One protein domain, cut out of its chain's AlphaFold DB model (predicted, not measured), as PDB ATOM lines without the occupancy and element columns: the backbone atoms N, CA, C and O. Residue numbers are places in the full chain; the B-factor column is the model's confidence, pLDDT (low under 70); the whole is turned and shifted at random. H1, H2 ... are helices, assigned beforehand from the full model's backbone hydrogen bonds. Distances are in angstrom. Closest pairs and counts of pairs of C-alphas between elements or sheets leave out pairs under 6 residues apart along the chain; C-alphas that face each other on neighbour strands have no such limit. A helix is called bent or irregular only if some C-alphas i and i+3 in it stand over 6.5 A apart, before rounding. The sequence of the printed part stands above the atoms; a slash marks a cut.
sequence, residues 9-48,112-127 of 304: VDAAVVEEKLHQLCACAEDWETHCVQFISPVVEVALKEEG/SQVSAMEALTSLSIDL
ATOM      1  N   VAL A   9     193.974  76.610 193.298       58.91
ATOM      2  CA  VAL A   9     194.140  77.613 192.232       58.91
ATOM      3  C   VAL A   9     193.044  78.678 192.318       58.91
ATOM      4  O   VAL A   9     193.362  79.861 192.264       58.91
ATOM      5  N   ASP A  10     191.788  78.283 192.550       68.94
ATOM      6  CA  ASP A  10     190.680  79.234 192.736       68.94
ATOM      7  C   ASP A  10     190.880  80.113 193.985       68.94
ATOM      8  O   ASP A  10     190.650  81.319 193.937       68.94
ATOM      9  N   ALA A  11     191.388  79.546 195.087       74.19
ATOM     10  CA  ALA A  11     191.679  80.304 196.305       74.19
ATOM     11  C   ALA A  11     192.800  81.342 196.112       74.19
ATOM     12  O   ALA A  11     192.664  82.473 196.571       74.19
ATOM     13  N   ALA A  12     193.874  80.992 195.397       80.88
ATOM     14  CA  ALA A  12     194.956  81.932 195.097       80.88
ATOM     15  C   ALA A  12     194.485  83.089 194.196       80.88
ATOM     16  O   ALA A  12     194.855  84.238 194.424       80.88
ATOM     17  N   VAL A  13     193.624  82.800 193.213       81.81
ATOM     18  CA  VAL A  13     193.012  83.825 192.350       81.81
ATOM     19  C   VAL A  13     192.100  84.750 193.160       81.81
ATOM     20  O   VAL A  13     192.127  85.963 192.967       81.81
ATOM     21  N   VAL A  14     191.318  84.201 194.093       79.50
ATOM     22  CA  VAL A  14     190.477  84.985 195.010       79.50
ATOM     23  C   VAL A  14     191.325  85.924 195.872       79.50
ATOM     24  O   VAL A  14     190.999  87.105 195.970       79.50
ATOM     25  N   GLU A  15     192.419  85.436 196.460       83.69
ATOM     26  CA  GLU A  15     193.325  86.255 197.278       83.69
ATOM     27  C   GLU A  15     194.000  87.366 196.463       83.69
ATOM     28  O   GLU A  15     194.045  88.514 196.909       83.69
ATOM     29  N   GLU A  16     194.459  87.063 195.245       87.50
ATOM     30  CA  GLU A  16     195.023  88.063 194.334       87.50
ATOM     31  C   GLU A  16     193.996  89.157 194.008       87.50
ATOM     32  O   GLU A  16     194.311  90.348 194.056       87.50
ATOM     33  N   LYS A  17     192.749  88.766 193.725       83.25
ATOM     34  CA  LYS A  17     191.670  89.707 193.407       83.25
ATOM     35  C   LYS A  17     191.259  90.559 194.598       83.25
ATOM     36  O   LYS A  17     191.056  91.758 194.434       83.25
ATOM     37  N   LEU A  18     191.202  89.985 195.796       83.12
ATOM     38  CA  LEU A  18     190.969  90.751 197.020       83.12
ATOM     39  C   LEU A  18     192.090  91.767 197.260       83.12
ATOM     40  O   LEU A  18     191.803  92.920 197.566       83.12
ATOM     41  N   HIS A  19     193.352  91.378 197.058       85.81
ATOM     42  CA  HIS A  19     194.479  92.298 197.201       85.81
ATOM     43  C   HIS A  19     194.442  93.428 196.161       85.81
ATOM     44  O   HIS A  19     194.735  94.574 196.495       85.81
ATOM     45  N   GLN A  20     194.065  93.129 194.912       86.75
ATOM     46  CA  GLN A  20     193.858  94.146 193.872       86.75
ATOM     47  C   GLN A  20     192.756  95.134 194.281       86.75
ATOM     48  O   GLN A  20     192.966  96.340 194.202       86.75
ATOM     49  N   LEU A  21     191.622  94.642 194.788       83.06
ATOM     50  CA  LEU A  21     190.521  95.493 195.246       83.06
ATOM     51  C   LEU A  21     190.910  96.375 196.435       83.06
ATOM     52  O   LEU A  21     190.570  97.555 196.443       83.06
ATOM     53  N   CYS A  22     191.629  95.831 197.419       85.81
ATOM     54  CA  CYS A  22     192.112  96.613 198.556       85.81
ATOM     55  C   CYS A  22     193.083  97.715 198.114       85.81
ATOM     56  O   CYS A  22     192.908  98.856 198.526       85.81
ATOM     57  N   ALA A  23     194.038  97.403 197.233       88.06
ATOM     58  CA  ALA A  23     194.963  98.403 196.696       88.06
ATOM     59  C   ALA A  23     194.219  99.512 195.933       88.06
ATOM     60  O   ALA A  23     194.440 100.692 196.184       88.06
ATOM     61  N   CYS A  24     193.258  99.148 195.075       86.00
ATOM     62  CA  CYS A  24     192.435 100.133 194.372       86.00
ATOM     63  C   CYS A  24     191.579 100.984 195.324       86.00
ATOM     64  O   CYS A  24     191.333 102.152 195.033       86.00
ATOM     65  N   ALA A  25     191.110 100.425 196.443       85.12
ATOM     66  CA  ALA A  25     190.351 101.175 197.441       85.12
ATOM     67  C   ALA A  25     191.229 102.202 198.178       85.12
ATOM     68  O   ALA A  25     190.783 103.327 198.399       85.12
ATOM     69  N   GLU A  26     192.473 101.845 198.506       88.25
ATOM     70  CA  GLU A  26     193.454 102.772 199.084       88.25
ATOM     71  C   GLU A  26     193.796 103.899 198.094       88.25
ATOM     72  O   GLU A  26     193.747 105.079 198.449       88.25
ATOM     73  N   ASP A  27     194.050 103.557 196.828       87.44
ATOM     74  CA  ASP A  27     194.292 104.539 195.765       87.44
ATOM     75  C   ASP A  27     193.088 105.484 195.599       87.44
ATOM     76  O   ASP A  27     193.254 106.706 195.526       87.44
ATOM     77  N   TRP A  28     191.861 104.951 195.629       85.81
ATOM     78  CA  TRP A  28     190.636 105.752 195.578       85.81
ATOM     79  C   TRP A  28     190.515 106.720 196.756       85.81
ATOM     80  O   TRP A  28     190.174 107.885 196.551       85.81
ATOM     81  N   GLU A  29     190.809 106.273 197.978       87.31
ATOM     82  CA  GLU A  29     190.764 107.126 199.167       87.31
ATOM     83  C   GLU A  29     191.746 108.298 199.034       87.31
ATOM     84  O   GLU A  29     191.379 109.453 199.271       87.31
ATOM     85  N   THR A  30     192.966 108.036 198.552       88.56
ATOM     86  CA  THR A  30     193.947 109.106 198.320       88.56
ATOM     87  C   THR A  30     193.485 110.100 197.251       88.56
ATOM     88  O   THR A  30     193.593 111.312 197.458       88.56
ATOM     89  N   HIS A  31     192.909 109.621 196.145       85.56
ATOM     90  CA  HIS A  31     192.370 110.472 195.083       85.56
ATOM     91  C   HIS A  31     191.152 111.285 195.551       85.56
ATOM     92  O   HIS A  31     191.045 112.469 195.224       85.56
ATOM     93  N   CYS A  32     190.261 110.699 196.355       83.44
ATOM     94  CA  CYS A  32     189.117 111.404 196.936       83.44
ATOM     95  C   CYS A  32     189.564 112.589 197.790       83.44
ATOM     96  O   CYS A  32     189.036 113.692 197.644       83.44
ATOM     97  N   VAL A  33     190.563 112.382 198.650       88.19
ATOM     98  CA  VAL A  33     191.101 113.443 199.512       88.19
ATOM     99  C   VAL A  33     191.776 114.541 198.687       88.19
ATOM    100  O   VAL A  33     191.622 115.720 198.997       88.19
ATOM    101  N   GLN A  34     192.501 114.178 197.626       86.44
ATOM    102  CA  GLN A  34     193.226 115.141 196.793       86.44
ATOM    103  C   GLN A  34     192.314 115.965 195.879       86.44
ATOM    104  O   GLN A  34     192.516 117.171 195.751       86.44
ATOM    105  N   PHE A  35     191.339 115.324 195.230       84.31
ATOM    106  CA  PHE A  35     190.577 115.938 194.139       84.31
ATOM    107  C   PHE A  35     189.120 116.231 194.497       84.31
ATOM    108  O   PHE A  35     188.609 117.277 194.111       84.31
ATOM    109  N   ILE A  36     188.446 115.345 195.237       82.81
ATOM    110  CA  ILE A  36     186.998 115.449 195.484       82.81
ATOM    111  C   ILE A  36     186.706 116.298 196.726       82.81
ATOM    112  O   ILE A  36     185.893 117.219 196.658       82.81
ATOM    113  N   SER A  37     187.395 116.045 197.842       87.06
ATOM    114  CA  SER A  37     187.178 116.762 199.110       87.06
ATOM    115  C   SER A  37     187.268 118.290 198.967       87.06
ATOM    116  O   SER A  37     186.374 118.975 199.463       87.06
ATOM    117  N   PRO A  38     188.260 118.864 198.251       86.75
ATOM    118  CA  PRO A  38     188.338 120.313 198.080       86.75
ATOM    119  C   PRO A  38     187.162 120.887 197.285       86.75
ATOM    120  O   PRO A  38     186.691 121.976 197.593       86.75
ATOM    121  N   VAL A  39     186.677 120.159 196.273       83.62
ATOM    122  CA  VAL A  39     185.538 120.585 195.447       83.62
ATOM    123  C   VAL A  39     184.258 120.587 196.274       83.62
ATOM    124  O   VAL A  39     183.519 121.569 196.253       83.62
ATOM    125  N   VAL A  40     184.029 119.530 197.056       83.19
ATOM    126  CA  VAL A  40     182.869 119.432 197.951       83.19
ATOM    127  C   VAL A  40     182.914 120.521 199.025       83.19
ATOM    128  O   VAL A  40     181.902 121.157 199.296       83.19
ATOM    129  N   GLU A  41     184.082 120.803 199.605       84.94
ATOM    130  CA  GLU A  41     184.230 121.892 200.576       84.94
ATOM    131  C   GLU A  41     183.965 123.280 199.988       84.94
ATOM    132  O   GLU A  41     183.514 124.167 200.714       84.94
ATOM    133  N   VAL A  42     184.289 123.504 198.711       83.31
ATOM    134  CA  VAL A  42     183.949 124.751 198.012       83.31
ATOM    135  C   VAL A  42     182.441 124.822 197.792       83.31
ATOM    136  O   VAL A  42     181.835 125.810 198.198       83.31
ATOM    137  N   ALA A  43     181.827 123.758 197.273       77.69
ATOM    138  CA  ALA A  43     180.383 123.699 197.044       77.69
ATOM    139  C   ALA A  43     179.577 123.923 198.338       77.69
ATOM    140  O   ALA A  43     178.683 124.762 198.372       77.69
ATOM    141  N   LEU A  44     179.961 123.278 199.445       78.00
ATOM    142  CA  LEU A  44     179.316 123.463 200.754       78.00
ATOM    143  C   LEU A  44     179.462 124.889 201.312       78.00
ATOM    144  O   LEU A  44     178.640 125.328 202.114       78.00
ATOM    145  N   LYS A  45     180.518 125.622 200.933       80.12
ATOM    146  CA  LYS A  45     180.677 127.041 201.299       80.12
ATOM    147  C   LYS A  45     179.815 127.949 200.417       80.12
ATOM    148  O   LYS A  45     179.387 128.999 200.893       80.12
ATOM    149  N   GLU A  46     179.570 127.558 199.169       69.25
ATOM    150  CA  GLU A  46     178.767 128.299 198.189       69.25
ATOM    151  C   GLU A  46     177.251 128.102 198.385       69.25
ATOM    152  O   GLU A  46     176.502 129.063 198.226       69.25
ATOM    153  N   GLU A  47     176.799 126.937 198.870       55.84
ATOM    154  CA  GLU A  47     175.389 126.680 199.243       55.84
ATOM    155  C   GLU A  47     174.852 127.626 200.342       55.84
ATOM    156  O   GLU A  47     173.646 127.726 200.559       55.84
ATOM    157  N   GLY A  48     175.723 128.380 201.024       51.12
ATOM    158  CA  GLY A  48     175.326 129.459 201.934       51.12
ATOM    159  C   GLY A  48     174.937 130.781 201.251       51.12
ATOM    160  O   GLY A  48     174.610 131.738 201.961       51.12
ATOM    161  N   SER A 112     193.796 122.087 185.158       70.81
ATOM    162  CA  SER A 112     193.906 121.341 186.419       70.81
ATOM    163  C   SER A 112     192.719 120.399 186.647       70.81
ATOM    164  O   SER A 112     192.922 119.268 187.088       70.81
ATOM    165  N   GLN A 113     191.501 120.817 186.289       74.44
ATOM    166  CA  GLN A 113     190.302 119.975 186.354       74.44
ATOM    167  C   GLN A 113     190.345 118.816 185.353       74.44
ATOM    168  O   GLN A 113     189.962 117.701 185.699       74.44
ATOM    169  N   VAL A 114     190.843 119.047 184.133       79.12
ATOM    170  CA  VAL A 114     191.020 117.989 183.125       79.12
ATOM    171  C   VAL A 114     192.031 116.947 183.610       79.12
ATOM    172  O   VAL A 114     191.734 115.758 183.568       79.12
ATOM    173  N   SER A 115     193.169 117.380 184.161       78.81
ATOM    174  CA  SER A 115     194.172 116.477 184.746       78.81
ATOM    175  C   SER A 115     193.616 115.663 185.925       78.81
ATOM    176  O   SER A 115     193.826 114.453 186.010       78.81
ATOM    177  N   ALA A 116     192.831 116.296 186.805       79.25
ATOM    178  CA  ALA A 116     192.146 115.603 187.897       79.25
ATOM    179  C   ALA A 116     191.138 114.559 187.379       79.25
ATOM    180  O   ALA A 116     191.088 113.439 187.886       79.25
ATOM    181  N   MET A 117     190.368 114.893 186.339       78.81
ATOM    182  CA  MET A 117     189.411 113.974 185.716       78.81
ATOM    183  C   MET A 117     190.111 112.777 185.059       78.81
ATOM    184  O   MET A 117     189.657 111.642 185.195       78.81
ATOM    185  N   GLU A 118     191.239 112.996 184.385       83.06
ATOM    186  CA  GLU A 118     192.061 111.918 183.822       83.06
ATOM    187  C   GLU A 118     192.601 110.986 184.916       83.06
ATOM    188  O   GLU A 118     192.508 109.765 184.790       83.06
ATOM    189  N   ALA A 119     193.087 111.541 186.031       82.44
ATOM    190  CA  ALA A 119     193.558 110.744 187.163       82.44
ATOM    191  C   ALA A 119     192.433 109.885 187.769       82.44
ATOM    192  O   ALA A 119     192.642 108.704 188.043       82.44
ATOM    193  N   LEU A 120     191.229 110.444 187.932       79.81
ATOM    194  CA  LEU A 120     190.065 109.730 188.473       79.81
ATOM    195  C   LEU A 120     189.535 108.655 187.517       79.81
ATOM    196  O   LEU A 120     189.210 107.555 187.950       79.81
ATOM    197  N   THR A 121     189.477 108.946 186.217       80.88
ATOM    198  CA  THR A 121     188.995 107.994 185.200       80.88
ATOM    199  C   THR A 121     189.980 106.864 184.915       80.88
ATOM    200  O   THR A 121     189.572 105.816 184.417       80.88
ATOM    201  N   SER A 122     191.262 107.045 185.246       83.19
ATOM    202  CA  SER A 122     192.272 105.991 185.123       83.19
ATOM    203  C   SER A 122     192.097 104.862 186.150       83.19
ATOM    204  O   SER A 122     192.534 103.736 185.902       83.19
ATOM    205  N   LEU A 123     191.426 105.135 187.276       78.88
ATOM    206  CA  LEU A 123     191.175 104.145 188.313       78.88
ATOM    207  C   LEU A 123     189.958 103.283 187.950       78.88
ATOM    208  O   LEU A 123     188.807 103.695 188.088       78.88
ATOM    209  N   SER A 124     190.213 102.057 187.498       78.62
ATOM    210  CA  SER A 124     189.166 101.069 187.223       78.62
ATOM    211  C   SER A 124     188.925 100.200 188.453       78.62
ATOM    212  O   SER A 124     189.776  99.388 188.811       78.62
ATOM    213  N   ILE A 125     187.757 100.343 189.084       80.56
ATOM    214  CA  ILE A 125     187.316  99.460 190.170       80.56
ATOM    215  C   ILE A 125     186.404  98.383 189.579       80.56
ATOM    216  O   ILE A 125     185.284  98.663 189.143       80.56
ATOM    217  N   ASP A 126     186.877  97.139 189.583       82.12
ATOM    218  CA  ASP A 126     186.085  95.991 189.148       82.12
ATOM    219  C   ASP A 126     185.044  95.631 190.216       82.12
ATOM    220  O   ASP A 126     185.357  95.088 191.277       82.12
ATOM    221  N   LEU A 127     183.780  95.934 189.927       85.62
ATOM    222  CA  LEU A 127     182.662  95.605 190.807       85.62
ATOM    223  C   LEU A 127     182.376  94.088 190.829       85.62
ATOM    224  O   LEU A 127     182.613  93.412 189.823       85.62
TER     225      LEU A 127
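What this domain is: This is residues 9 to 48 and 112 to 127 of the 304 residues of an uncharacterized protein of Wolfiporia cocos (strain MD-104) (UniProt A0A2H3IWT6). What does the model look like? One long helix, H1, bent towards its far end, makes the length of a rod, and the short helix H2 runs back beside the later part of its long arm H1a without clearly touching it. Residues 9 to 16 and 37 to 48 stand free. What is it made of? The printed part has 56 residues with two named helices, H1 then H2, and no named strand; the class is all helix. How large is it? It is only just extended, close to loose, with a radius of gyration of the C-alphas of 15.7 A and spans of 55 by 22 by 16 A.

How they stand to each other: Is H1, residues 9 to 46, straight? By its hydrogen bonds it was assigned as one helix, but it is bent: C-alphas 34 and 37 are 6.7 A apart. Its arms, H1a, residues 9 to 34, and H1b, residues 37 to 46, stand at a steep tilt of 41 degrees. How does H2, residues 112 to 122, stand to them? H2 and H1a are close but not clearly touching; their closest C-alphas, those of His 31 and Leu 120, are 7.0 A apart. They run opposite ways at a shallow tilt of 11 degrees. H1b and H2 are apart. What does the backbone show? In H1a, H1b and H2 every O i to N i+4 pair is within hydrogen-bond range.

Where its parts are: Where does H1a run? It goes 37.8 A from C-alpha 9 at (194.140, 77.613, 192.232) to C-alpha 34. How long are H1b and H2? H1b measures 14.3 A and H2 15.5 A from first to last C-alpha; H2 ends with C-alpha 122 at (192.272, 105.991, 185.123).

The domain as a whole: Where is the cut? Residues 49 to 111 are not printed, and C-alphas 48 and 112 are 25.5 A apart across it. Where is confidence low? Residues 9 to 10 and 46 to 48 are under 70.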